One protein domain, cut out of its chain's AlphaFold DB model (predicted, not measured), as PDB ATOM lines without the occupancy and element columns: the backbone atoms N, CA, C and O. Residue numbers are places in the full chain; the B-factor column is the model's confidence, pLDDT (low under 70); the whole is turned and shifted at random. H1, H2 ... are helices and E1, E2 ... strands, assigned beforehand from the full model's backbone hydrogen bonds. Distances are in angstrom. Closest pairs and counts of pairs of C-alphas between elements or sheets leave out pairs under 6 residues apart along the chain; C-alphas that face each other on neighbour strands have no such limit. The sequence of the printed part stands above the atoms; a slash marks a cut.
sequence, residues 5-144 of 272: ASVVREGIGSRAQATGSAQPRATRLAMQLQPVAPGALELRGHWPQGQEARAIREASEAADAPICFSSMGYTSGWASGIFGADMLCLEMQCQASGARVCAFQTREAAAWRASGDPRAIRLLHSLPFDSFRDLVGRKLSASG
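Overview. This is residues 5 to 144 of the 272 residues of the protein "STAS domain-containing protein" of Myxococcales bacterium (UniProt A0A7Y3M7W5). What is the main picture? A strongly twisted sheet of four strands has the long helix H3 over one face, while short H4 stands up from the opposite face and folds back into H5 near the edge strand E3. Residues 9 to 22 and residues 137 to 144, of which 137 to 142 belong to H6, stick out from this body. What is it made of? The printed part has 140 residues with six named helices and four named strands, in the order H1 E1 E2 H2 H3 E3 E4 H4 H5 H6, of mixed class; the antiparallel sheet runs E1 E2 E4 E3. It is compact, with a radius of gyration of the C-alphas of 16.0 A and spans of 43 by 39 by 36 A.

Arrangement. Where does H1 stand? H1, residues 5 to 10, is close to but not clearly touching H3, residues 69 to 83; their closest C-alphas, of Val 8 and Ile 82, are 7.8 A apart. How is the sheet joined? E1, residues 32 to 34, and E2, residues 42 to 47, form an antiparallel hairpin, with N 34 and O 44 within hydrogen-bond range at 2.8 A. E4, residues 102 to 108, is antiparallel to E2, with N 104 and O 45 2.8 A apart, and forms a hairpin with E3, residues 87 to 93, with N 90 and O 105 2.8 A apart. Where do H2 and H3 sit? E2, H2 at residues 51 to 59, H3 and E3 form a split strand-helix-strand unit, two strands running the same way with E4 between them, and its crossover is right-handed. H2 is only just not on the sheet, with 4 pairs of C-alphas within 10 A. H3 is on the sheet at a height of 7.7 A, over E3 and, with 3 C-alphas, only just over E4; its closest C-alphas to E3 are Ser 80 and Met 87, 4.8 A. What follows E4? H4, residues 109 to 115, and H5, residues 118 to 126, form a helical hairpin and touch, closest at the C-alphas of Trp 112 and Ala 120, 6.1 A; H5 only grazes the sheet. H6, residues 129 to 142, is apart from H5 but near H3, with 7 pairs of C-alphas within 10 A. In H1 to H6 every O i to N i+4 pair is within hydrogen-bond range.

Along the chain. Where does H1 begin? C-alpha 5 is at (26.898, 314.977, 3.157). Which elements are long? H3 spans 20.9 A, E4 20.4 A, H6 19.4 A and E3 18.8 A; H6 ends at C-alpha 142, (39.870, 304.682, -12.527).

Size, cuts and confidence. How far does it reach? The C-alphas farthest apart, of Gly 98 and Gly 144, are 47.2 A apart. Is it unbroken and confident? The printed part has no cut, and H1 to E1 is the long link; pLDDT is under 70 for 41 residues, among them 5 to 30.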
ATOM      1  N   ALA A   5      25.651 314.300   3.498       40.78
ATOM      2  CA  ALA A   5      26.898 314.977   3.157       40.78
ATOM      3  C   ALA A   5      27.377 315.910   4.284       40.78
ATOM      4  O   ALA A   5      28.579 316.041   4.505       40.78
ATOM      5  N   SER A   6      26.466 316.530   5.037       42.84
ATOM      6  CA  SER A   6      26.816 317.261   6.264       42.84
ATOM      7  C   SER A   6      27.372 316.338   7.348       42.84
ATOM      8  O   SER A   6      28.385 316.667   7.952       42.84
ATOM      9  N   VAL A   7      26.804 315.141   7.533       46.06
ATOM     10  CA  VAL A   7      27.299 314.170   8.533       46.06
ATOM     11  C   VAL A   7      28.721 313.686   8.220       46.06
ATOM     12  O   VAL A   7      29.530 313.523   9.130       46.06
ATOM     13  N   VAL A   8      29.050 313.500   6.938       43.75
ATOM     14  CA  VAL A   8      30.407 313.125   6.496       43.75
ATOM     15  C   VAL A   8      31.417 314.250   6.742       43.75
ATOM     16  O   VAL A   8      32.560 313.974   7.092       43.75
ATOM     17  N   ARG A   9      31.003 315.515   6.592       40.12
ATOM     18  CA  ARG A   9      31.881 316.682   6.779       40.12
ATOM     19  C   ARG A   9      32.091 317.061   8.242       40.12
ATOM     20  O   ARG A   9      33.177 317.493   8.603       40.12
ATOM     21  N   GLU A  10      31.062 316.919   9.069       47.12
ATOM     22  CA  GLU A  10      31.050 317.447  10.442       47.12
ATOM     23  C   GLU A  10      31.345 316.372  11.507       47.12
ATOM     24  O   GLU A  10      31.585 316.693  12.673       47.12
ATOM     25  N   GLY A  11      31.365 315.092  11.113       43.72
ATOM     26  CA  GLY A  11      31.545 313.957  12.014       43.72
ATOM     27  C   GLY A  11      30.321 313.688  12.901       43.72
ATOM     28  O   GLY A  11      29.446 314.525  13.101       43.72
ATOM     29  N   ILE A  12      30.251 312.484  13.479       46.97
ATOM     30  CA  ILE A  12      29.084 312.004  14.254       46.97
ATOM     31  C   ILE A  12      28.924 312.745  15.612       46.97
ATOM     32  O   ILE A  12      27.905 312.605  16.287       46.97
ATOM     33  N   GLY A  13      29.911 313.554  16.025       37.91
ATOM     34  CA  GLY A  13      30.017 314.101  17.385       37.91
ATOM     35  C   GLY A  13      29.498 315.528  17.618       37.91
ATOM     36  O   GLY A  13      29.178 315.863  18.759       37.91
ATOM     37  N   SER A  14      29.386 316.377  16.591       41.16
ATOM     38  CA  SER A  14      29.011 317.789  16.780       41.16
ATOM     39  C   SER A  14      27.496 317.988  16.665       41.16
ATOM     40  O   SER A  14      26.938 318.214  15.594       41.16
ATOM     41  N   ARG A  15      26.786 317.879  17.793       44.22
ATOM     42  CA  ARG A  15      25.357 318.225  17.885       44.22
ATOM     43  C   ARG A  15      25.174 319.748  17.928       44.22
ATOM     44  O   ARG A  15      25.063 320.317  19.009       44.22
ATOM     45  N   ALA A  16      25.059 320.401  16.776       37.91
ATOM     46  CA  ALA A  16      24.585 321.786  16.694       37.91
ATOM     47  C   ALA A  16      23.121 321.814  16.238       37.91
ATOM     48  O   ALA A  16      22.850 321.487  15.091       37.91
ATOM     49  N   GLN A  17      22.180 322.164  17.126       40.00
ATOM     50  CA  GLN A  17      20.727 322.187  16.883       40.00
ATOM     51  C   GLN A  17      20.350 322.989  15.622       40.00
ATOM     52  O   GLN A  17      20.494 324.206  15.589       40.00
ATOM     53  N   ALA A  18      19.822 322.320  14.595       38.34
ATOM     54  CA  ALA A  18      19.333 322.977  13.387       38.34
ATOM     55  C   ALA A  18      17.873 323.431  13.555       38.34
ATOM     56  O   ALA A  18      16.939 322.642  13.385       38.34
ATOM     57  N   THR A  19      17.680 324.717  13.841       38.50
ATOM     58  CA  THR A  19      16.423 325.452  13.653       38.50
ATOM     59  C   THR A  19      16.388 326.014  12.229       38.50
ATOM     60  O   THR A  19      17.080 326.970  11.904       38.50
ATOM     61  N   GLY A  20      15.599 325.407  11.340       37.59
ATOM     62  CA  GLY A  20      15.396 325.951   9.991       37.59
ATOM     63  C   GLY A  20      14.923 324.923   8.967       37.59
ATOM     64  O   GLY A  20      15.585 323.913   8.713       37.59
ATOM     65  N   SER A  21      13.762 325.187   8.369       41.16
ATOM     66  CA  SER A  21      13.144 324.407   7.296       41.16
ATOM     67  C   SER A  21      13.836 324.671   5.952       41.16
ATOM     68  O   SER A  21      13.329 325.414   5.117       41.16
ATOM     69  N   ALA A  22      15.003 324.071   5.729       41.69
ATOM     70  CA  ALA A  22      15.616 324.032   4.404       41.69
ATOM     71  C   ALA A  22      15.049 322.841   3.609       41.69
ATOM     72  O   ALA A  22      15.219 321.683   4.005       41.69
ATOM     73  N   GLN A  23      14.360 323.120   2.500       39.50
ATOM     74  CA  GLN A  23      14.014 322.111   1.495       39.50
ATOM     75  C   GLN A  23      15.262 321.793   0.650       39.50
ATOM     76  O   GLN A  23      15.854 322.713   0.084       39.50
ATOM     77  N   PRO A  24      15.697 320.524   0.560       36.38
ATOM     78  CA  PRO A  24      16.876 320.159  -0.217       36.38
ATOM     79  C   PRO A  24      16.609 320.215  -1.731       36.38
ATOM     80  O   PRO A  24      15.548 319.812  -2.196       36.38
ATOM     81  N   ARG A  25      17.606 320.702  -2.485       37.09
ATOM     82  CA  ARG A  25      17.580 320.977  -3.942       37.09
ATOM     83  C   ARG A  25      18.238 319.907  -4.822       37.09
ATOM     84  O   ARG A  25      18.694 320.181  -5.923       37.09
ATOM     85  N   ALA A  26      18.315 318.682  -4.335       36.56
ATOM     86  CA  ALA A  26      18.712 317.523  -5.126       36.56
ATOM     87  C   ALA A  26      17.861 316.338  -4.668       36.56
ATOM     88  O   ALA A  26      17.240 316.412  -3.603       36.56
ATOM     89  N   THR A  27      17.891 315.221  -5.399       46.91
ATOM     90  CA  THR A  27      17.433 313.895  -4.938       46.91
ATOM     91  C   THR A  27      18.332 313.376  -3.800       46.91
ATOM     92  O   THR A  27      18.815 312.251  -3.789       46.91
ATOM     93  N   ARG A  28      18.623 314.237  -2.822       56.12
ATOM     94  CA  ARG A  28      19.282 313.900  -1.572       56.12
ATOM     95  C   ARG A  28      18.235 313.235  -0.707       56.12
ATOM     96  O   ARG A  28      17.243 313.857  -0.326       56.12
ATOM     97  N   LEU A  29      18.486 311.976  -0.374       63.75
ATOM     98  CA  LEU A  29      17.713 311.290   0.641       63.75
ATOM     99  C   LEU A  29      17.984 311.976   1.984       63.75
ATOM    100  O   LEU A  29      19.051 311.819   2.575       63.75
ATOM    101  N   ALA A  30      17.032 312.785   2.448       65.25
ATOM    102  CA  ALA A  30      17.082 313.333   3.793       65.25
ATOM    103  C   ALA A  30      16.829 312.203   4.795       65.25
ATOM    104  O   ALA A  30      15.888 311.422   4.639       65.25
ATOM    105  N   MET A  31      17.654 312.128   5.836       72.62
ATOM    106  CA  MET A  31      17.586 311.079   6.847       72.62
ATOM    107  C   MET A  31      17.654 311.721   8.224       72.62
ATOM    108  O   MET A  31      18.500 312.575   8.474       72.62
ATOM    109  N   GLN A  32      16.775 311.315   9.133       64.88
ATOM    110  CA  GLN A  32      16.904 311.670  10.544       64.88
ATOM    111  C   GLN A  32      17.301 310.436  11.334       64.88
ATOM    112  O   GLN A  32      16.541 309.471  11.369       64.88
ATOM    113  N   LEU A  33      18.480 310.476  11.955       71.44
ATOM    114  CA  LEU A  33      19.015 309.375  12.747       71.44
ATOM    115  C   LEU A  33      18.644 309.521  14.222       71.44
ATOM    116  O   LEU A  33      18.621 310.621  14.776       71.44
ATOM    117  N   GLN A  34      18.388 308.389  14.862       65.56
ATOM    118  CA  GLN A  34      18.196 308.271  16.300       65.56
ATOM    119  C   GLN A  34      19.458 307.668  16.931       65.56
ATOM    120  O   GLN A  34      20.017 306.727  16.364       65.56
ATOM    121  N   PRO A  35      19.908 308.171  18.098       55.56
ATOM    122  CA  PRO A  35      21.002 307.552  18.835       55.56
ATOM    123  C   PRO A  35      20.650 306.108  19.197       55.56
ATOM    124  O   PRO A  35      19.560 305.849  19.710       55.56
ATOM    125  N   VAL A  36      21.581 305.187  18.967       62.69
ATOM    126  CA  VAL A  36      21.479 303.798  19.427       62.69
ATOM    127  C   VAL A  36      22.492 303.593  20.558       62.69
ATOM    128  O   VAL A  36      23.533 304.250  20.586       62.69
ATOM    129  N   ALA A  37      22.150 302.755  21.542       54.41
ATOM    130  CA  ALA A  37      23.023 302.459  22.678       54.41
ATOM    131  C   ALA A  37      24.373 301.862  22.216       54.41
ATOM    132  O   ALA A  37      24.420 301.250  21.148       54.41
ATOM    133  N   PRO A  38      25.457 301.988  23.008       46.53
ATOM    134  CA  PRO A  38      26.746 301.375  22.684       46.53
ATOM    135  C   PRO A  38      26.605 299.853  22.503       46.53
ATOM    136  O   PRO A  38      26.119 299.163  23.399       46.53
ATOM    137  N   GLY A  39      27.007 299.342  21.340       60.75
ATOM    138  CA  GLY A  39      26.819 297.955  20.906       60.75
ATOM    139  C   GLY A  39      27.120 297.802  19.408       60.75
ATOM    140  O   GLY A  39      27.652 298.733  18.807       60.75
ATOM    141  N   ALA A  40      26.806 296.641  18.813       63.72
ATOM    142  CA  ALA A  40      26.980 296.377  17.373       63.72
ATOM    143  C   ALA A  40      26.436 297.525  16.500       63.72
ATOM    144  O   ALA A  40      25.457 298.168  16.888       63.72
ATOM    145  N   LEU A  41      27.052 297.781  15.335       75.94
ATOM    146  CA  LEU A  41      26.721 298.938  14.498       75.94
ATOM    147  C   LEU A  41      25.253 298.874  14.052       75.94
ATOM    148  O   LEU A  41      24.864 298.097  13.177       75.94
ATOM    149  N   GLU A  42      24.429 299.720  14.665       83.19
ATOM    150  CA  GLU A  42      23.009 299.851  14.370       83.19
ATOM    151  C   GLU A  42      22.644 301.330  14.261       83.19
ATOM    152  O   GLU A  42      23.008 302.149  15.103       83.19
ATOM    153  N   LEU A  43      21.875 301.661  13.226       84.56
ATOM    154  CA  LEU A  43      21.264 302.970  13.046       84.56
ATOM    155  C   LEU A  43      19.757 302.809  12.895       84.56
ATOM    156  O   LEU A  43      19.269 301.889  12.237       84.56
ATOM    157  N   ARG A  44      19.008 303.747  13.463       86.88
ATOM    158  CA  ARG A  44      17.566 303.870  13.243       86.88
ATOM    159  C   ARG A  44      17.249 305.262  12.768       86.88
ATOM    160  O   ARG A  44      17.911 306.219  13.166       86.88
ATOM    161  N   GLY A  45      16.219 305.380  11.951       87.38
ATOM    162  CA  GLY A  45      15.808 306.679  11.470       87.38
ATOM    163  C   GLY A  45      14.536 306.645  10.656       87.38
ATOM    164  O   GLY A  45      13.805 305.658  10.633       87.38
ATOM    165  N   HIS A  46      14.267 307.756   9.992       86.56
ATOM    166  CA  HIS A  46      13.224 307.836   8.981       86.56
ATOM    167  C   HIS A  46      13.639 308.785   7.860       86.56
ATOM    168  O   HIS A  46      14.504 309.645   8.056       86.56
ATOM    169  N   TRP A  47      13.012 308.624   6.697       87.81
ATOM    170  CA  TRP A  47      13.135 309.523   5.553       87.81
ATOM    171  C   TRP A  47      12.023 310.578   5.634       87.81
ATOM    172  O   TRP A  47      10.874 310.275   5.306       87.81
ATOM    173  N   PRO A  48      12.309 311.817   6.086       73.00
ATOM    174  CA  PRO A  48      11.280 312.787   6.484       73.00
ATOM    175  C   PRO A  48      10.369 313.226   5.343       73.00
ATOM    176  O   PRO A  48       9.234 313.628   5.568       73.00
ATOM    177  N   GLN A  49      10.875 313.154   4.115       76.44
ATOM    178  CA  GLN A  49      10.148 313.572   2.921       76.44
ATOM    179  C   GLN A  49       9.364 312.431   2.275       76.44
ATOM    180  O   GLN A  49       8.520 312.711   1.431       76.44
ATOM    181  N   GLY A  50       9.667 311.172   2.625       79.44
ATOM    182  CA  GLY A  50       9.024 309.992   2.045       79.44
ATOM    183  C   GLY A  50       8.919 310.039   0.519       79.44
ATOM    184  O   GLY A  50       7.875 309.678  -0.014       79.44
ATOM    185  N   GLN A  51       9.951 310.550  -0.170       79.25
ATOM    186  CA  GLN A  51       9.868 310.908  -1.594       79.25
ATOM    187  C   GLN A  51       9.455 309.715  -2.460       79.25
ATOM    188  O   GLN A  51       8.557 309.830  -3.285       79.25
ATOM    189  N   GLU A  52      10.056 308.552  -2.214       84.94
ATOM    190  CA  GLU A  52       9.740 307.316  -2.929       84.94
ATOM    191  C   GLU A  52       8.323 306.824  -2.627       84.94
ATOM    192  O   GLU A  52       7.554 306.547  -3.544       84.94
ATOM    193  N   ALA A  53       7.922 306.815  -1.353       86.75
ATOM    194  CA  ALA A  53       6.558 306.466  -0.973       86.75
ATOM    195  C   ALA A  53       5.519 307.404  -1.609       86.75
ATOM    196  O   ALA A  53       4.427 306.964  -1.958       86.75
ATOM    197  N   ARG A  54       5.834 308.699  -1.736       83.88
ATOM    198  CA  ARG A  54       4.983 309.679  -2.417       83.88
ATOM    199  C   ARG A  54       4.880 309.375  -3.909       83.88
ATOM    200  O   ARG A  54       3.763 309.285  -4.398       83.88
ATOM    201  N   ALA A  55       6.008 309.163  -4.586       81.75
ATOM    202  CA  ALA A  55       6.033 308.832  -6.008       81.75
ATOM    203  C   ALA A  55       5.233 307.552  -6.309       81.75
ATOM    204  O   ALA A  55       4.461 307.513  -7.261       81.75
ATOM    205  N   ILE A  56       5.345 306.530  -5.454       81.19
ATOM    206  CA  ILE A  56       4.587 305.278  -5.594       81.19
ATOM    207  C   ILE A  56       3.083 305.516  -5.442       81.19
ATOM    208  O   ILE A  56       2.321 305.025  -6.264       81.19
ATOM    209  N   ARG A  57       2.647 306.299  -4.445       82.50
ATOM    210  CA  ARG A  57       1.220 306.637  -4.271       82.50
ATOM    211  C   ARG A  57       0.656 307.503  -5.399       82.50
ATOM    212  O   ARG A  57      -0.545 307.485  -5.627       82.50
ATOM    213  N   GLU A  58       1.493 308.311  -6.045       80.94
ATOM    214  CA  GLU A  58       1.089 309.116  -7.205       80.94
ATOM    215  C   GLU A  58       0.958 308.250  -8.472       80.94
ATOM    216  O   GLU A  58       0.128 308.547  -9.326       80.94
ATOM    217  N   ALA A  59       1.742 307.173  -8.582       77.19
ATOM    218  CA  ALA A  59       1.774 306.297  -9.754       77.19
ATOM    219  C   ALA A  59       0.907 305.025  -9.638       77.19
ATOM    220  O   ALA A  59       0.608 304.399 -10.652       77.19
ATOM    221  N   SER A  60       0.545 304.609  -8.423       75.44
ATOM    222  CA  SER A  60      -0.105 303.328  -8.129       75.44
ATOM    223  C   SER A  60      -1.026 303.437  -6.911       75.44
ATOM    224  O   SER A  60      -0.930 304.366  -6.109       75.44
ATOM    225  N   GLU A  61      -1.896 302.441  -6.739       69.88
ATOM    226  CA  GLU A  61      -2.641 302.241  -5.496       69.88
ATOM    227  C   GLU A  61      -1.701 301.984  -4.303       69.88
ATOM    228  O   GLU A  61      -0.514 301.681  -4.468       69.88
ATOM    229  N   ALA A  62      -2.244 302.146  -3.091       73.25
ATOM    230  CA  ALA A  62      -1.510 301.975  -1.841       73.25
ATOM    231  C   ALA A  62      -0.816 300.604  -1.779       73.25
ATOM    232  O   ALA A  62      -1.380 299.587  -2.168       73.25
ATOM    233  N   ALA A  63       0.417 300.586  -1.275       81.31
ATOM    234  CA  ALA A  63       1.197 299.363  -1.159       81.31
ATOM    235  C   ALA A  63       0.779 298.570   0.088       81.31
ATOM    236  O   ALA A  63       0.616 299.142   1.161       81.31
ATOM    237  N   ASP A  64       0.715 297.244  -0.004       84.69
ATOM    238  CA  ASP A  64       0.377 296.392   1.149       84.69
ATOM    239  C   ASP A  64       1.539 296.215   2.146       84.69
ATOM    240  O   ASP A  64       1.375 295.657   3.233       84.69
ATOM    241  N   ALA A  65       2.740 296.673   1.785       86.38
ATOM    242  CA  ALA A  65       3.957 296.510   2.572       86.38
ATOM    243  C   ALA A  65       4.961 297.652   2.319       86.38
ATOM    244  O   ALA A  65       4.827 298.384   1.334       86.38
ATOM    245  N   PRO A  66       5.991 297.801   3.180       91.25
ATOM    246  CA  PRO A  66       7.117 298.692   2.914       91.25
ATOM    247  C   PRO A  66       7.758 298.442   1.544       91.25
ATOM    248  O   PRO A  66       8.020 297.293   1.183       91.25
ATOM    249  N   ILE A  67       7.987 299.517   0.790       90.88
ATOM    250  CA  ILE A  67       8.272 299.476  -0.651       90.88
ATOM    251  C   ILE A  67       9.316 300.513  -1.101       90.88
ATOM    252  O   ILE A  67       9.629 300.602  -2.284       90.88
ATOM    253  N   CYS A  68       9.901 301.291  -0.184       90.75
ATOM    254  CA  CYS A  68      10.910 302.292  -0.532       90.75
ATOM    255  C   CYS A  68      12.292 301.656  -0.802       90.75
ATOM    256  O   CYS A  68      13.247 301.837  -0.035       90.75
ATOM    257  N   PHE A  69      12.402 300.866  -1.872       89.31
ATOM    258  CA  PHE A  69      13.603 300.105  -2.228       89.31
ATOM    259  C   PHE A  69      14.802 300.984  -2.575       89.31
ATOM    260  O   PHE A  69      15.923 300.676  -2.170       89.31
ATOM    261  N   SER A  70      14.579 302.094  -3.270       86.38
ATOM    262  CA  SER A  70      15.623 303.047  -3.650       86.38
ATOM    263  C   SER A  70      16.216 303.712  -2.408       86.38
ATOM    264  O   SER A  70      17.434 303.814  -2.265       86.38
ATOM    265  N   SER A  71      15.355 304.095  -1.465       87.44
ATOM    266  CA  SER A  71      15.736 304.714  -0.196       87.44
ATOM    267  C   SER A  71      16.495 303.728   0.701       87.44
ATOM    268  O   SER A  71      17.524 304.088   1.287       87.44
ATOM    269  N   MET A  72      16.049 302.465   0.763       90.56
ATOM    270  CA  MET A  72      16.779 301.379   1.433       90.56
ATOM    271  C   MET A  72      18.154 301.137   0.798       90.56
ATOM    272  O   MET A  72      19.154 301.055   1.517       90.56
ATOM    273  N   GLY A  73      18.225 301.047  -0.532       87.50
ATOM    274  CA  GLY A  73      19.463 300.792  -1.271       87.50
ATOM    275  C   GLY A  73      20.487 301.906  -1.076       87.50
ATOM    276  O   GLY A  73      21.623 301.639  -0.680       87.50
ATOM    277  N   TYR A  74      20.061 303.161  -1.242       86.50
ATOM    278  CA  TYR A  74      20.903 304.331  -0.990       86.50
ATOM    279  C   TYR A  74      21.434 304.343   0.447       86.50
ATOM    280  O   TYR A  74      22.636 304.482   0.667       86.50
ATOM    281  N   THR A  75      20.554 304.136   1.433       87.19
ATOM    282  CA  THR A  75      20.943 304.101   2.852       87.19
ATOM    283  C   THR A  75      21.952 302.987   3.141       87.19
ATOM    284  O   THR A  75      22.899 303.202   3.896       87.19
ATOM    285  N   SER A  76      21.758 301.804   2.551       88.88
ATOM    286  CA  SER A  76      22.654 300.651   2.720       88.88
ATOM    287  C   SER A  76      24.046 300.946   2.162       88.88
ATOM    288  O   SER A  76      25.040 300.744   2.858       88.88
ATOM    289  N   GLY A  77      24.125 301.488   0.942       83.69
ATOM    290  CA  GLY A  77      25.394 301.866   0.316       83.69
ATOM    291  C   GLY A  77      26.116 302.975   1.083       83.69
ATOM    292  O   GLY A  77      27.303 302.851   1.378       83.69
ATOM    293  N   TRP A  78      25.385 304.020   1.481       84.62
ATOM    294  CA  TRP A  78      25.920 305.120   2.284       84.62
ATOM    295  C   TRP A  78      26.488 304.640   3.624       84.62
ATOM    296  O   TRP A  78      27.636 304.941   3.951       84.62
ATOM    297  N   ALA A  79      25.721 303.848   4.379       81.88
ATOM    298  CA  ALA A  79      26.173 303.311   5.658       81.88
ATOM    299  C   ALA A  79      27.377 302.379   5.472       81.88
ATOM    300  O   ALA A  79      28.328 302.447   6.247       81.88
ATOM    301  N   SER A  80      27.372 301.556   4.420       81.75
ATOM    302  CA  SER A  80      28.492 300.657   4.132       81.75
ATOM    303  C   SER A  80      29.781 301.425   3.834       81.75
ATOM    304  O   SER A  80      30.847 301.056   4.322       81.75
ATOM    305  N   GLY A  81      29.683 302.532   3.092       75.00
ATOM    306  CA  GLY A  81      30.817 303.414   2.812       75.00
ATOM    307  C   GLY A  81      31.362 304.112   4.060       75.00
ATOM    308  O   GLY A  81      32.571 304.129   4.262       75.00
ATOM    309  N   ILE A  82      30.488 304.643   4.925       75.81
ATOM    310  CA  ILE A  82      30.908 305.349   6.150       75.81
ATOM    311  C   ILE A  82      31.560 304.413   7.163       75.81
ATOM    312  O   ILE A  82      32.567 304.774   7.767       75.81
ATOM    313  N   PHE A  83      30.979 303.235   7.386       74.75
ATOM    314  CA  PHE A  83      31.473 302.312   8.408       74.75
ATOM    315  C   PHE A  83      32.526 301.330   7.883       74.75
ATOM    316  O   PHE A  83      33.093 300.577   8.669       74.75
ATOM    317  N   GLY A  84      32.773 301.294   6.569       75.31
ATOM    318  CA  GLY A  84      33.672 300.319   5.941       75.31
ATOM    319  C   GLY A  84      33.188 298.862   6.040       75.31
ATOM    320  O   GLY A  84      33.950 297.934   5.762       75.31
ATOM    321  N   ALA A  85      31.927 298.643   6.416       82.94
ATOM    322  CA  ALA A  85      31.333 297.340   6.715       82.94
ATOM    323  C   ALA A  85      30.133 297.045   5.800       82.94
ATOM    324  O   ALA A  85      29.558 297.961   5.223       82.94
ATOM    325  N   ASP A  86      29.728 295.779   5.668       91.06
ATOM    326  CA  ASP A  86      28.513 295.435   4.916       91.06
ATOM    327  C   ASP A  86      27.285 295.813   5.741       91.06
ATOM    328  O   ASP A  86      26.914 295.106   6.680       91.06
ATOM    329  N   MET A  87      26.650 296.928   5.393       90.25
ATOM    330  CA  MET A  87      25.479 297.447   6.090       90.25
ATOM    331  C   MET A  87      24.232 297.247   5.232       90.25
ATOM    332  O   MET A  87      24.182 297.666   4.077       90.25
ATOM    333  N   LEU A  88      23.190 296.657   5.818       94.69
ATOM    334  CA  LEU A  88      21.875 296.540   5.195       94.69
ATOM    335  C   LEU A  88      20.861 297.397   5.948       94.69
ATOM    336  O   LEU A  88      20.690 297.265   7.164       94.69
ATOM    337  N   CYS A  89      20.158 298.238   5.197       94.56
ATOM    338  CA  CYS A  89      19.013 299.014   5.643       94.56
ATOM    339  C   CYS A  89      17.707 298.335   5.232       94.56
ATOM    340  O   CYS A  89      17.533 297.977   4.068       94.56
ATOM    341  N   LEU A  90      16.780 298.213   6.181       95.75
ATOM    342  CA  LEU A  90      15.411 297.774   5.952       95.75
ATOM    343  C   LEU A  90      14.422 298.876   6.313       95.75
ATOM    344  O   LEU A  90      14.528 299.504   7.367       95.75
ATOM    345  N   GLU A  91      13.411 299.055   5.469       95.56
ATOM    346  CA  GLU A  91      12.240 299.857   5.783       95.56
ATOM    347  C   GLU A  91      11.330 299.083   6.750       95.56
ATOM    348  O   GLU A  91      10.952 297.925   6.538       95.56
ATOM    349  N   MET A  92      10.990 299.745   7.850       94.88
ATOM    350  CA  MET A  92      10.190 299.208   8.945       94.88
ATOM    351  C   MET A  92       8.752 299.724   8.908       94.88
ATOM    352  O   MET A  92       7.842 299.024   9.337       94.88
ATOM    353  N   GLN A  93       8.545 300.942   8.410       95.38
ATOM    354  CA  GLN A  93       7.234 301.567   8.230       95.38
ATOM    355  C   GLN A  93       7.268 302.369   6.936       95.38
ATOM    356  O   GLN A  93       8.301 302.969   6.659       95.38
ATOM    357  N   CYS A  94       6.166 302.414   6.188       95.06
ATOM    358  CA  CYS A  94       6.108 303.104   4.905       95.06
ATOM    359  C   CYS A  94       4.832 303.930   4.766       95.06
ATOM    360  O   CYS A  94       3.729 303.446   5.018       95.06
ATOM    361  N   GLN A  95       4.960 305.169   4.297       92.94
ATOM    362  CA  GLN A  95       3.788 305.998   4.015       92.94
ATOM    363  C   GLN A  95       2.962 305.465   2.838       92.94
ATOM    364  O   GLN A  95       1.769 305.738   2.763       92.94
ATOM    365  N   ALA A  96       3.567 304.714   1.909       89.88
ATOM    366  CA  ALA A  96       2.834 304.093   0.804       89.88
ATOM    367  C   ALA A  96       1.887 302.989   1.289       89.88
ATOM    368  O   ALA A  96       0.871 302.760   0.644       89.88
ATOM    369  N   SER A  97       2.172 302.390   2.451       91.12
ATOM    370  CA  SER A  97       1.322 301.402   3.121       91.12
ATOM    371  C   SER A  97       0.501 301.988   4.274       91.12
ATOM    372  O   SER A  97       0.142 301.285   5.216       91.12
ATOM    373  N   GLY A  98       0.268 303.305   4.265       90.50
ATOM    374  CA  GLY A  98      -0.566 303.990   5.255       90.50
ATOM    375  C   GLY A  98       0.113 304.333   6.587       90.50
ATOM    376  O   GLY A  98      -0.545 304.872   7.479       90.50
ATOM    377  N   ALA A  99       1.416 304.076   6.758       93.31
ATOM    378  CA  ALA A  99       2.124 304.518   7.960       93.31
ATOM    379  C   ALA A  99       2.340 306.043   7.969       93.31
ATOM    380  O   ALA A  99       2.292 306.718   6.942       93.31
ATOM    381  N   ARG A 100       2.626 306.612   9.146       91.06
ATOM    382  CA  ARG A 100       2.783 308.070   9.297       91.06
ATOM    383  C   ARG A 100       4.092 308.595   8.687       91.06
ATOM    384  O   ARG A 100       4.139 309.720   8.193       91.06
ATOM    385  N   VAL A 101       5.149 307.786   8.722       90.88
ATOM    386  CA  VAL A 101       6.499 308.109   8.234       90.88
ATOM    387  C   VAL A 101       7.118 306.892   7.553       90.88
ATOM    388  O   VAL A 101       6.706 305.762   7.815       90.88
ATOM    389  N   CYS A 102       8.125 307.122   6.709       93.31
ATOM    390  CA  CYS A 102       8.936 306.045   6.147       93.31
ATOM    391  C   CYS A 102      10.137 305.785   7.072       93.31
ATOM    392  O   CYS A 102      11.146 306.486   6.984       93.31
ATOM    393  N   ALA A 103       9.987 304.875   8.037       95.25
ATOM    394  CA  ALA A 103      11.000 304.581   9.055       95.25
ATOM    395  C   ALA A 103      11.885 303.408   8.634       95.25
ATOM    396  O   ALA A 103      11.397 302.459   8.027       95.25
ATOM    397  N   PHE A 104      13.159 303.431   9.018       94.94
ATOM    398  CA  PHE A 104      14.132 302.408   8.653       94.94
ATOM    399  C   PHE A 104      15.029 301.990   9.821       94.94
ATOM    400  O   PHE A 104      15.183 302.699  10.823       94.94
ATOM    401  N   GLN A 105      15.656 300.831   9.646       94.50
ATOM    402  CA  GLN A 105      16.682 300.294  10.522       94.50
ATOM    403  C   GLN A 105      17.845 299.757   9.689       94.50
ATOM    404  O   GLN A 105      17.643 298.960   8.775       94.50
ATOM    405  N   THR A 106      19.061 300.150  10.046       91.94
ATOM    406  CA  THR A 106      20.296 299.701   9.403       91.94
ATOM    407  C   THR A 106      21.146 298.940  10.404       91.94
ATOM    408  O   THR A 106      21.341 299.409  11.523       91.94
ATOM    409  N   ARG A 107      21.659 297.778  10.002       92.06
ATOM    410  CA  ARG A 107      22.580 296.950  10.794       92.06
ATOM    411  C   ARG A 107      23.616 296.303   9.888       92.06
ATOM    412  O   ARG A 107      23.405 296.202   8.678       92.06
ATOM    413  N   GLU A 108      24.680 295.797  10.493       91.56
ATOM    414  CA  GLU A 108      25.621 294.913   9.809       91.56
ATOM    415  C   GLU A 108      24.916 293.679   9.229       91.56
ATOM    416  O   GLU A 108      24.011 293.098   9.841       91.56
ATOM    417  N   ALA A 109      25.372 293.227   8.063       92.06
ATOM    418  CA  ALA A 109      24.859 292.037   7.399       92.06
ATOM    419  C   ALA A 109      24.943 290.796   8.305       92.06
ATOM    420  O   ALA A 109      24.019 289.987   8.334       92.06
ATOM    421  N   ALA A 110      26.016 290.657   9.093       90.88
ATOM    422  CA  ALA A 110      26.161 289.574  10.066       90.88
ATOM    423  C   ALA A 110      25.089 289.631  11.170       90.88
ATOM    424  O   ALA A 110      24.492 288.605  11.497       90.88
ATOM    425  N   ALA A 111      24.784 290.824  11.689       91.12
ATOM    426  CA  ALA A 111      23.743 291.011  12.698       91.12
ATOM    427  C   ALA A 111      22.347 290.684  12.144       91.12
ATOM    428  O   ALA A 111      21.541 290.039  12.815       91.12
ATOM    429  N   TRP A 112      22.072 291.053  10.890       93.94
ATOM    430  CA  TRP A 112      20.842 290.649  10.210       93.94
ATOM    431  C   TRP A 112      20.749 289.135  10.013       93.94
ATOM    432  O   TRP A 112      19.698 288.559  10.298       93.94
ATOM    433  N   ARG A 113      21.841 288.473   9.608       92.75
ATOM    434  CA  ARG A 113      21.880 287.004   9.501       92.75
ATOM    435  C   ARG A 113      21.599 286.330  10.840       92.75
ATOM    436  O   ARG A 113      20.768 285.431  10.894       92.75
ATOM    437  N   ALA A 114      22.227 286.808  11.912       92.56
ATOM    438  CA  ALA A 114      22.015 286.288  13.260       92.56
ATOM    439  C   ALA A 114      20.573 286.487  13.755       92.56
ATOM    440  O   ALA A 114      20.050 285.644  14.476       92.56
ATOM    441  N   SER A 115      19.913 287.578  13.351       92.31
ATOM    442  CA  SER A 115      18.519 287.844  13.730       92.31
ATOM    443  C   SER A 115      17.501 286.908  13.070       92.31
ATOM    444  O   SER A 115      16.390 286.770  13.578       92.31
ATOM    445  N   GLY A 116      17.846 286.304  11.928       92.81
ATOM    446  CA  GLY A 116      16.937 285.456  11.162       92.81
ATOM    447  C   GLY A 116      15.755 286.186  10.504       92.81
ATOM    448  O   GLY A 116      14.827 285.508  10.065       92.81
ATOM    449  N   ASP A 117      15.749 287.527  10.410       93.62
ATOM    450  CA  ASP A 117      14.665 288.255   9.724       93.62
ATOM    451  C   ASP A 117      14.580 287.799   8.249       93.62
ATOM    452  O   ASP A 117      15.530 287.988   7.480       93.62
ATOM    453  N   PRO A 118      13.448 287.220   7.807       92.44
ATOM    454  CA  PRO A 118      13.345 286.615   6.483       92.44
ATOM    455  C   PRO A 118      13.440 287.635   5.341       92.44
ATOM    456  O   PRO A 118      13.855 287.276   4.240       92.44
ATOM    457  N   ARG A 119      13.077 288.907   5.566       91.19
ATOM    458  CA  ARG A 119      13.257 289.981   4.573       91.19
ATOM    459  C   ARG A 119      14.736 290.316   4.438       91.19
ATOM    460  O   ARG A 119      15.229 290.418   3.316       91.19
ATOM    461  N   ALA A 120      15.434 290.418   5.571       93.19
ATOM    462  CA  ALA A 120      16.869 290.657   5.598       93.19
ATOM    463  C   ALA A 120      17.624 289.545   4.864       93.19
ATOM    464  O   ALA A 120      18.414 289.827   3.972       93.19
ATOM    465  N   ILE A 121      17.323 288.278   5.174       93.81
ATOM    466  CA  ILE A 121      17.960 287.118   4.535       93.81
ATOM    467  C   ILE A 121      17.760 287.127   3.013       93.81
ATOM    468  O   ILE A 121      18.729 286.942   2.276       93.81
ATOM    469  N   ARG A 122      16.540 287.398   2.524       92.06
ATOM    470  CA  ARG A 122      16.269 287.485   1.075       92.06
ATOM    471  C   ARG A 122      17.077 288.587   0.391       92.06
ATOM    472  O   ARG A 122      17.636 288.363  -0.682       92.06
ATOM    473  N   LEU A 123      17.149 289.766   1.006       90.69
ATOM    474  CA  LEU A 123      17.901 290.893   0.454       90.69
ATOM    475  C   LEU A 123      19.407 290.631   0.492       90.69
ATOM    476  O   LEU A 123      20.072 290.840  -0.513       90.69
ATOM    477  N   LEU A 124      19.939 290.089   1.589       91.81
ATOM    478  CA  LEU A 124      21.355 289.721   1.694       91.81
ATOM    479  C   LEU A 124      21.772 288.664   0.669       91.81
ATOM    480  O   LEU A 124      22.906 288.695   0.209       91.81
ATOM    481  N   HIS A 125      20.876 287.748   0.298       88.44
ATOM    482  CA  HIS A 125      21.138 286.789  -0.776       88.44
ATOM    483  C   HIS A 125      21.191 287.458  -2.161       88.44
ATOM    484  O   HIS A 125      21.816 286.943  -3.083       88.44
ATOM    485  N   SER A 126      20.523 288.600  -2.318       85.06
ATOM    486  CA  SER A 126      20.419 289.326  -3.588       85.06
ATOM    487  C   SER A 126      21.438 290.465  -3.718       85.06
ATOM    488  O   SER A 126      21.553 291.052  -4.789       85.06
ATOM    489  N   LEU A 127      22.157 290.804  -2.641       84.06
ATOM    490  CA  LEU A 127      23.092 291.927  -2.580       84.06
ATOM    491  C   LEU A 127      24.548 291.437  -2.656       84.06
ATOM    492  O   LEU A 127      25.087 290.967  -1.652       84.06
ATOM    493  N   PRO A 128      25.219 291.578  -3.814       85.25
ATOM    494  CA  PRO A 128      26.620 291.208  -3.965       85.25
ATOM    495  C   PRO A 128      27.532 292.328  -3.439       85.25
ATOM    496  O   PRO A 128      28.081 293.114  -4.214       85.25
ATOM    497  N   PHE A 129      27.685 292.417  -2.114       86.44
ATOM    498  CA  PHE A 129      28.507 293.453  -1.472       86.44
ATOM    499  C   PHE A 129      29.929 293.519  -2.037       86.44
ATOM    500  O   PHE A 129      30.390 294.614  -2.357       86.44
ATOM    501  N   ASP A 130      30.578 292.374  -2.248       84.88
ATOM    502  CA  ASP A 130      31.923 292.311  -2.830       84.88
ATOM    503  C   ASP A 130      31.963 292.937  -4.228       84.88
ATOM    504  O   ASP A 130      32.774 293.816  -4.496       84.88
ATOM    505  N   SER A 131      31.011 292.590  -5.100       84.94
ATOM    506  CA  SER A 131      30.946 293.161  -6.451       84.94
ATOM    507  C   SER A 131      30.686 294.669  -6.440       84.94
ATOM    508  O   SER A 131      31.207 295.390  -7.294       84.94
ATOM    509  N   PHE A 132      29.897 295.166  -5.483       82.12
ATOM    510  CA  PHE A 132      29.697 296.604  -5.308       82.12
ATOM    511  C   PHE A 132      30.960 297.297  -4.798       82.12
ATOM    512  O   PHE A 132      31.315 298.349  -5.330       82.12
ATOM    513  N   ARG A 133      31.668 296.710  -3.828       81.06
ATOM    514  CA  ARG A 133      32.954 297.231  -3.344       81.06
ATOM    515  C   ARG A 133      33.993 297.243  -4.456       81.06
ATOM    516  O   ARG A 133      34.655 298.257  -4.625       81.06
ATOM    517  N   ASP A 134      34.072 296.193  -5.264       82.00
ATOM    518  CA  ASP A 134      34.973 296.126  -6.415       82.00
ATOM    519  C   ASP A 134      34.622 297.168  -7.478       82.00
ATOM    520  O   ASP A 134      35.503 297.770  -8.089       82.00
ATOM    521  N   LEU A 135      33.331 297.400  -7.736       80.19
ATOM    522  CA  LEU A 135      32.892 298.453  -8.650       80.19
ATOM    523  C   LEU A 135      33.280 299.838  -8.125       80.19
ATOM    524  O   LEU A 135      33.828 300.637  -8.882       80.19
ATOM    525  N   VAL A 136      33.010 300.119  -6.849       75.56
ATOM    526  CA  VAL A 136      33.363 301.389  -6.204       75.56
ATOM    527  C   VAL A 136      34.876 301.563  -6.179       75.56
ATOM    528  O   VAL A 136      35.360 302.604  -6.602       75.56
ATOM    529  N   GLY A 137      35.625 300.534  -5.785       76.12
ATOM    530  CA  GLY A 137      37.084 300.513  -5.792       76.12
ATOM    531  C   GLY A 137      37.640 300.788  -7.183       76.12
ATOM    532  O   GLY A 137      38.426 301.711  -7.346       76.12
ATOM    533  N   ARG A 138      37.148 300.096  -8.220       74.56
ATOM    534  CA  ARG A 138      37.528 300.375  -9.613       74.56
ATOM    535  C   ARG A 138      37.174 301.786 -10.046       74.56
ATOM    536  O   ARG A 138      37.964 302.376 -10.762       74.56
ATOM    537  N   LYS A 139      36.027 302.339  -9.643       69.81
ATOM    538  CA  LYS A 139      35.684 303.733  -9.955       69.81
ATOM    539  C   LYS A 139      36.608 304.716  -9.246       69.81
ATOM    540  O   LYS A 139      37.068 305.645  -9.888       69.81
ATOM    541  N   LEU A 140      36.925 304.484  -7.974       63.75
ATOM    542  CA  LEU A 140      37.879 305.293  -7.218       63.75
ATOM    543  C   LEU A 140      39.296 305.196  -7.805       63.75
ATOM    544  O   LEU A 140      39.993 306.198  -7.845       63.75
ATOM    545  N   SER A 141      39.710 304.023  -8.298       59.78
ATOM    546  CA  SER A 141      41.017 303.810  -8.935       59.78
ATOM    547  C   SER A 141      41.083 304.271 -10.397       59.78
ATOM    548  O   SER A 141      42.139 304.696 -10.851       59.78
ATOM    549  N   ALA A 142      39.982 304.186 -11.151       54.19
ATOM    550  CA  ALA A 142      39.870 304.682 -12.527       54.19
ATOM    551  C   ALA A 142      39.799 306.210 -12.586       54.19
ATOM    552  O   ALA A 142      40.127 306.794 -13.613       54.19
ATOM    553  N   SER A 143      39.454 306.852 -11.470       44.91
ATOM    554  CA  SER A 143      39.707 308.275 -11.246       44.91
ATOM    555  C   SER A 143      41.204 308.613 -11.099       44.91
ATOM    556  O   SER A 143      41.525 309.759 -10.799       44.91
ATOM    557  N   GLY A 144      42.115 307.646 -11.315       38.09
ATOM    558  CA  GLY A 144      43.556 307.770 -11.092       38.09
ATOM    559  C   GLY A 144      43.892 307.919  -9.605       38.09
ATOM    560  O   GLY A 144      42.993 308.094  -8.778       38.09
TER     561      GLY A 144